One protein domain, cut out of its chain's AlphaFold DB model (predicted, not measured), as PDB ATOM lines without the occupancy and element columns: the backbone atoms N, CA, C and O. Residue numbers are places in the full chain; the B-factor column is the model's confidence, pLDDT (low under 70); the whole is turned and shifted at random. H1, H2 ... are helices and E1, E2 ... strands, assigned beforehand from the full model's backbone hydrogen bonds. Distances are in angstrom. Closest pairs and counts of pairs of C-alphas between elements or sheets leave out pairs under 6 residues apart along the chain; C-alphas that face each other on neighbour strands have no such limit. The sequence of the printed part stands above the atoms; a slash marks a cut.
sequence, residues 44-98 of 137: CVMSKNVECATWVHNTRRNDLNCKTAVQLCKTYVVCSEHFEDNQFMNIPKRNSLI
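Overview. This is residues 44 to 98 of the 137 residues of the protein "THAP-type domain-containing protein" of Capitella teleta (UniProt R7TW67). With little regular structure, this is an elongated, loop-rich domain: two short helices, H1 and H2, and the loop joining them make one end, and the winding stretch 80 to 98 makes the other. The short strand E1 leads from H2 toward that stretch, with residues 44 to 45 paired alongside it. The printed part has 55 residues with two named helices and one named strand, in the order H1, H2, E1; it is mostly helix by class, but named elements hold only 18 residues. It is compact, with a radius of gyration of the C-alphas of 11.4 A, and spans 35 by 19 by 18 A.

Along the chain. H1, residues 51 to 58, runs 10.4 A from C-alpha 51 at (-1.608, 8.335, -34.129). H2 is residues 69 to 75, 10.1 A. E1, residues 77 to 79, runs 6.6 A to C-alpha 79 at (0.271, -1.435, -47.385).

Arrangement. H1 and H2 are close but not clearly touching; their closest C-alphas, of Cys 52 and Ala 69, are 6.5 A apart. They run the same way at a steep tilt of 67 degrees, only just short of about perpendicular. H1 and E1 are apart. H2 and E1 meet only through their link. E1 pairs with no named strand; residues 44 to 45 pair antiparallel with its residues 77 to 78. In H1 and H2 every O i to N i+4 pair is within hydrogen-bond range.

Size, cuts and confidence. The C-alphas farthest apart, of Cys 66 and Pro 92, are 34.8 A apart. The printed part has no cut. The link from H2 to E1 is tight, that from H1 to H2 short. Mean pLDDT of the printed part is 71.9, with residues 44 to 53 and 73 to 74 under 70.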
ATOM      1  N   CYS A  44      -3.946   1.844 -47.303       53.25
ATOM      2  CA  CYS A  44      -4.539   2.452 -46.113       53.25
ATOM      3  C   CYS A  44      -3.972   3.862 -45.881       53.25
ATOM      4  O   CYS A  44      -2.758   4.069 -45.789       53.25
ATOM      5  N   VAL A  45      -4.871   4.844 -45.795       57.34
ATOM      6  CA  VAL A  45      -4.550   6.254 -45.545       57.34
ATOM      7  C   VAL A  45      -4.361   6.486 -44.045       57.34
ATOM      8  O   VAL A  45      -5.200   6.069 -43.249       57.34
ATOM      9  N   MET A  46      -3.281   7.178 -43.657       57.81
ATOM     10  CA  MET A  46      -3.028   7.536 -42.254       57.81
ATOM     11  C   MET A  46      -4.213   8.323 -41.658       57.81
ATOM     12  O   MET A  46      -4.676   9.295 -42.262       57.81
ATOM     13  N   SER A  47      -4.697   7.919 -40.479       54.16
ATOM     14  CA  SER A  47      -5.791   8.584 -39.747       54.16
ATOM     15  C   SER A  47      -5.354   9.951 -39.189       54.16
ATOM     16  O   SER A  47      -4.194  10.150 -38.845       54.16
ATOM     17  N   LYS A  48      -6.267  10.932 -39.121       54.34
ATOM     18  CA  LYS A  48      -5.955  12.365 -38.908       54.34
ATOM     19  C   LYS A  48      -5.642  12.797 -37.463       54.34
ATOM     20  O   LYS A  48      -5.329  13.969 -37.270       54.34
ATOM     21  N   ASN A  49      -5.723  11.930 -36.456       51.66
ATOM     22  CA  ASN A  49      -5.659  12.347 -35.049       51.66
ATOM     23  C   ASN A  49      -4.650  11.523 -34.253       51.66
ATOM     24  O   ASN A  49      -4.815  10.320 -34.177       51.66
ATOM     25  N   VAL A  50      -3.667  12.191 -33.629       51.72
ATOM     26  CA  VAL A  50      -2.710  11.709 -32.596       51.72
ATOM     27  C   VAL A  50      -1.792  10.534 -32.988       51.72
ATOM     28  O   VAL A  50      -0.602  10.548 -32.682       51.72
ATOM     29  N   GLU A  51      -2.285   9.566 -33.740       60.97
ATOM     30  CA  GLU A  51      -1.608   8.335 -34.129       60.97
ATOM     31  C   GLU A  51      -0.541   8.552 -35.203       60.97
ATOM     32  O   GLU A  51       0.341   7.712 -35.369       60.97
ATOM     33  N   CYS A  52      -0.557   9.700 -35.893       63.97
ATOM     34  CA  CYS A  52       0.440  10.035 -36.909       63.97
ATOM     35  C   CYS A  52       1.873   9.938 -36.369       63.97
ATOM     36  O   CYS A  52       2.746   9.430 -37.066       63.97
ATOM     37  N   ALA A  53       2.122  10.380 -35.132       68.75
ATOM     38  CA  ALA A  53       3.455  10.309 -34.530       68.75
ATOM     39  C   ALA A  53       3.894   8.855 -34.289       68.75
ATOM     40  O   ALA A  53       5.025   8.483 -34.607       68.75
ATOM     41  N   THR A  54       2.981   8.016 -33.796       75.50
ATOM     42  CA  THR A  54       3.219   6.584 -33.565       75.50
ATOM     43  C   THR A  54       3.445   5.838 -34.876       75.50
ATOM     44  O   THR A  54       4.356   5.022 -34.978       75.50
ATOM     45  N   TRP A  55       2.685   6.159 -35.920       76.62
ATOM     46  CA  TRP A  55       2.864   5.576 -37.249       76.62
ATOM     47  C   TRP A  55       4.196   5.973 -37.884       76.62
ATOM     48  O   TRP A  55       4.890   5.130 -38.449       76.62
ATOM     49  N   VAL A  56       4.591   7.242 -37.773       74.94
ATOM     50  CA  VAL A  56       5.900   7.713 -38.246       74.94
ATOM     51  C   VAL A  56       7.031   6.996 -37.501       74.94
ATOM     52  O   VAL A  56       7.976   6.514 -38.127       74.94
ATOM     53  N   HIS A  57       6.902   6.830 -36.181       75.94
ATOM     54  CA  HIS A  57       7.866   6.070 -35.388       75.94
ATOM     55  C   HIS A  57       7.947   4.599 -35.825       75.94
ATOM     56  O   HIS A  57       9.042   4.065 -36.033       75.94
ATOM     57  N   ASN A  58       6.796   3.953 -35.997       74.75
ATOM     58  CA  ASN A  58       6.718   2.534 -36.319       74.75
ATOM     59  C   ASN A  58       7.140   2.232 -37.757       74.75
ATOM     60  O   ASN A  58       7.779   1.220 -38.002       74.75
ATOM     61  N   THR A  59       6.890   3.126 -38.711       73.38
ATOM     62  CA  THR A  59       7.381   2.959 -40.092       73.38
ATOM     63  C   THR A  59       8.901   3.113 -40.210       73.38
ATOM     64  O   THR A  59       9.453   2.835 -41.274       73.38
ATOM     65  N   ARG A  60       9.595   3.538 -39.135       73.12
ATOM     66  CA  ARG A  60      11.060   3.735 -39.058       73.12
ATOM     67  C   ARG A  60      11.621   4.649 -40.159       73.12
ATOM     68  O   ARG A  60      12.823   4.652 -40.425       73.12
ATOM     69  N   ARG A  61      10.763   5.440 -40.802       74.75
ATOM     70  CA  ARG A  61      11.099   6.301 -41.935       74.75
ATOM     71  C   ARG A  61      11.347   7.723 -41.458       74.75
ATOM     72  O   ARG A  61      10.421   8.503 -41.260       74.75
ATOM     73  N   ASN A  62      12.622   8.072 -41.306       70.69
ATOM     74  CA  ASN A  62      13.028   9.391 -40.816       70.69
ATOM     75  C   ASN A  62      12.617  10.544 -41.757       70.69
ATOM     76  O   ASN A  62      12.499  11.685 -41.323       70.69
ATOM     77  N   ASP A  63      12.367  10.264 -43.040       73.81
ATOM     78  CA  ASP A  63      11.867  11.251 -44.006       73.81
ATOM     79  C   ASP A  63      10.434  11.723 -43.705       73.81
ATOM     80  O   ASP A  63      10.045  12.813 -44.136       73.81
ATOM     81  N   LEU A  64       9.668  10.935 -42.943       73.44
ATOM     82  CA  LEU A  64       8.303  11.257 -42.527       73.44
ATOM     83  C   LEU A  64       8.259  12.143 -41.274       73.44
ATOM     84  O   LEU A  64       7.280  12.863 -41.089       73.44
ATOM     85  N   ASN A  65       9.324  12.166 -40.460       73.69
ATOM     86  CA  ASN A  65       9.397  12.984 -39.240       73.69
ATOM     87  C   ASN A  65       9.235  14.484 -39.516       73.69
ATOM     88  O   ASN A  65       8.720  15.216 -38.677       73.69
ATOM     89  N   CYS A  66       9.668  14.947 -40.689       74.88
ATOM     90  CA  CYS A  66       9.611  16.359 -41.070       74.88
ATOM     91  C   CYS A  66       8.336  16.728 -41.849       74.88
ATOM     92  O   CYS A  66       8.253  17.827 -42.400       74.88
ATOM     93  N   LYS A  67       7.368  15.811 -41.978       76.38
ATOM     94  CA  LYS A  67       6.148  16.017 -42.770       76.38
ATOM     95  C   LYS A  67       4.970  16.370 -41.875       76.38
ATOM     96  O   LYS A  67       4.848  15.892 -40.751       76.38
ATOM     97  N   THR A  68       4.074  17.205 -42.393       76.00
ATOM     98  CA  THR A  68       2.844  17.549 -41.673       76.00
ATOM     99  C   THR A  68       1.836  16.406 -41.752       76.00
ATOM    100  O   THR A  68       1.797  15.675 -42.742       76.00
ATOM    101  N   ALA A  69       0.959  16.281 -40.750       70.31
ATOM    102  CA  ALA A  69      -0.093  15.258 -40.735       70.31
ATOM    103  C   ALA A  69      -0.946  15.279 -42.017       70.31
ATOM    104  O   ALA A  69      -1.251  14.237 -42.580       70.31
ATOM    105  N   VAL A  70      -1.251  16.469 -42.547       72.81
ATOM    106  CA  VAL A  70      -2.008  16.623 -43.801       72.81
ATOM    107  C   VAL A  70      -1.269  16.017 -45.000       72.81
ATOM    108  O   VAL A  70      -1.899  15.396 -45.855       72.81
ATOM    109  N   GLN A  71       0.057  16.177 -45.070       73.19
ATOM    110  CA  GLN A  71       0.879  15.561 -46.116       73.19
ATOM    111  C   GLN A  71       0.948  14.048 -45.926       73.19
ATOM    112  O   GLN A  71       0.722  13.311 -46.881       73.19
ATOM    113  N   LEU A  72       1.177  13.591 -44.693       73.94
ATOM    114  CA  LEU A  72       1.200  12.172 -44.336       73.94
ATOM    115  C   LEU A  72      -0.086  11.460 -44.769       73.94
ATOM    116  O   LEU A  72      -0.014  10.508 -45.536       73.94
ATOM    117  N   CYS A  73      -1.257  11.995 -44.422       68.19
ATOM    118  CA  CYS A  73      -2.541  11.414 -44.821       68.19
ATOM    119  C   CYS A  73      -2.782  11.433 -46.341       68.19
ATOM    120  O   CYS A  73      -3.507  10.594 -46.859       68.19
ATOM    121  N   LYS A  74      -2.250  12.412 -47.082       68.81
ATOM    122  CA  LYS A  74      -2.596  12.578 -48.506       68.81
ATOM    123  C   LYS A  74      -1.653  11.839 -49.448       68.81
ATOM    124  O   LYS A  74      -2.090  11.372 -50.495       68.81
ATOM    125  N   THR A  75      -0.363  11.806 -49.128       71.44
ATOM    126  CA  THR A  75       0.673  11.331 -50.058       71.44
ATOM    127  C   THR A  75       1.351  10.053 -49.604       71.44
ATOM    128  O   THR A  75       2.001   9.405 -50.421       71.44
ATOM    129  N   TYR A  76       1.234   9.693 -48.327       73.44
ATOM    130  CA  TYR A  76       1.906   8.528 -47.773       73.44
ATOM    131  C   TYR A  76       0.878   7.460 -47.427       73.44
ATOM    132  O   TYR A  76       0.003   7.643 -46.587       73.44
ATOM    133  N   VAL A  77       1.000   6.335 -48.122       74.88
ATOM    134  CA  VAL A  77       0.171   5.151 -47.925       74.88
ATOM    135  C   VAL A  77       1.040   4.028 -47.391       74.88
ATOM    136  O   VAL A  77       2.217   3.912 -47.747       74.88
ATOM    137  N   VAL A  78       0.454   3.213 -46.526       74.56
ATOM    138  CA  VAL A  78       1.090   2.024 -45.963       74.56
ATOM    139  C   VAL A  78       0.286   0.821 -46.454       74.56
ATOM    140  O   VAL A  78      -0.944   0.866 -46.441       74.56
ATOM    141  N   CYS A  79       0.960  -0.221 -46.949       74.25
ATOM    142  CA  CYS A  79       0.271  -1.435 -47.385       74.25
ATOM    143  C   CYS A  79      -0.274  -2.225 -46.187       74.25
ATOM    144  O   CYS A  79       0.242  -2.125 -45.070       74.25
ATOM    145  N   SER A  80      -1.304  -3.032 -46.437       75.75
ATOM    146  CA  SER A  80      -1.957  -3.862 -45.420       75.75
ATOM    147  C   SER A  80      -1.009  -4.863 -44.741       75.75
ATOM    148  O   SER A  80      -1.219  -5.195 -43.583       75.75
ATOM    149  N   GLU A  81       0.087  -5.267 -45.390       75.06
ATOM    150  CA  GLU A  81       1.121  -6.148 -44.814       75.06
ATOM    151  C   GLU A  81       1.833  -5.563 -43.579       75.06
ATOM    152  O   GLU A  81       2.460  -6.300 -42.822       75.06
ATOM    153  N   HIS A  82       1.757  -4.247 -43.363       77.62
ATOM    154  CA  HIS A  82       2.353  -3.597 -42.191       77.62
ATOM    155  C   HIS A  82       1.459  -3.618 -40.943       77.62
ATOM    156  O   HIS A  82       1.880  -3.158 -39.873       77.62
ATOM    157  N   PHE A  83       0.242  -4.143 -41.062       78.88
ATOM    158  CA  PHE A  83      -0.724  -4.240 -39.979       78.88
ATOM    159  C   PHE A  83      -1.024  -5.707 -39.681       78.88
ATOM    160  O   PHE A  83      -1.163  -6.526 -40.583       78.88
ATOM    161  N   GLU A  84      -1.141  -6.027 -38.395       81.44
ATOM    162  CA  GLU A  84      -1.659  -7.319 -37.947       81.44
ATOM    163  C   GLU A  84      -3.130  -7.476 -38.358       81.44
ATOM    164  O   GLU A  84      -3.882  -6.500 -38.392       81.44
ATOM    165  N   ASP A  85      -3.575  -8.712 -38.583       81.00
ATOM    166  CA  ASP A  85      -4.950  -9.007 -39.020       81.00
ATOM    167  C   ASP A  85      -6.018  -8.465 -38.060       81.00
ATOM    168  O   ASP A  85      -7.095  -8.033 -38.474       81.00
ATOM    169  N   ASN A  86      -5.673  -8.390 -36.776       81.62
ATOM    170  CA  ASN A  86      -6.529  -7.875 -35.709       81.62
ATOM    171  C   ASN A  86      -6.702  -6.343 -35.744       81.62
ATOM    172  O   ASN A  86      -7.496  -5.796 -34.983       81.62
ATOM    173  N   GLN A  87      -5.941  -5.640 -36.588       80.38
ATOM    174  CA  GLN A  87      -6.018  -4.186 -36.770       80.38
ATOM    175  C   GLN A  87      -6.983  -3.793 -37.900       80.38
ATOM    176  O   GLN A  87      -7.235  -2.605 -38.115       80.38
ATOM    177  N   PHE A  88      -7.549  -4.770 -38.611       83.69
ATOM    178  CA  PHE A  88      -8.553  -4.534 -39.640       83.69
ATOM    179  C   PHE A  88      -9.962  -4.695 -39.074       83.69
ATOM    180  O   PHE A  88     -10.269  -5.659 -38.379       83.69
ATOM    181  N   MET A  89     -10.863  -3.779 -39.437       80.44
ATOM    182  CA  MET A  89     -12.296  -3.903 -39.135       80.44
ATOM    183  C   MET A  89     -12.925  -5.128 -39.808       80.44
ATOM    184  O   MET A  89     -13.925  -5.656 -39.332       80.44
ATOM    185  N   ASN A  90     -12.366  -5.556 -40.940       77.12
ATOM    186  CA  ASN A  90     -12.878  -6.662 -41.730       77.12
ATOM    187  C   ASN A  90     -11.726  -7.582 -42.142       77.12
ATOM    188  O   ASN A  90     -11.117  -7.382 -43.189       77.12
ATOM    189  N   ILE A  91     -11.437  -8.586 -41.314       74.12
ATOM    190  CA  ILE A  91     -10.334  -9.545 -41.499       74.12
ATOM    191  C   ILE A  91     -10.279 -10.143 -42.921       74.12
ATOM    192  O   ILE A  91      -9.208 -10.106 -43.521       74.12
ATOM    193  N   PRO A  92     -11.379 -10.642 -43.526       73.62
ATOM    194  CA  PRO A  92     -11.302 -11.257 -44.853       73.62
ATOM    195  C   PRO A  92     -11.077 -10.265 -45.998       73.62
ATOM    196  O   PRO A  92     -10.669 -10.684 -47.077       73.62
ATOM    197  N   LYS A  93     -11.370  -8.971 -45.806       70.00
ATOM    198  CA  LYS A  93     -11.227  -7.957 -46.863       70.00
ATOM    199  C   LYS A  93     -10.068  -6.995 -46.646       70.00
ATOM    200  O   LYS A  93      -9.749  -6.313 -47.599       70.00
ATOM    201  N   ARG A  94      -9.538  -6.876 -45.421       73.69
ATOM    202  CA  ARG A  94      -8.466  -5.948 -44.990       73.69
ATOM    203  C   ARG A  94      -8.589  -4.499 -45.513       73.69
ATOM    204  O   ARG A  94      -7.657  -3.708 -45.458       73.69
ATOM    205  N   ASN A  95      -9.804  -4.094 -45.875       71.81
ATOM    206  CA  ASN A  95     -10.082  -2.848 -46.585       71.81
ATOM    207  C   ASN A  95     -10.158  -1.601 -45.692       71.81
ATOM    208  O   ASN A  95     -10.171  -0.478 -46.192       71.81
ATOM    209  N   SER A  96     -10.274  -1.787 -44.378       73.31
ATOM    210  CA  SER A  96     -10.430  -0.701 -43.420       73.31
ATOM    211  C   SER A  96      -9.746  -1.057 -42.113       73.31
ATOM    212  O   SER A  96      -9.945  -2.145 -41.569       73.31
ATOM    213  N   LEU A  97      -8.968  -0.112 -41.602       77.69
ATOM    214  CA  LEU A  97      -8.302  -0.212 -40.313       77.69
ATOM    215  C   LEU A  97      -9.238   0.226 -39.186       77.69
ATOM    216  O   LEU A  97     -10.144   1.040 -39.390       77.69
ATOM    217  N   ILE A  98      -9.014  -0.308 -37.989       81.00
ATOM    218  CA  ILE A  98      -9.654   0.215 -36.782       81.00
ATOM    219  C   ILE A  98      -9.151   1.644 -36.491       81.00
ATOM    220  O   ILE A  98      -8.030   1.986 -36.864       81.00
TER     221      ILE A  98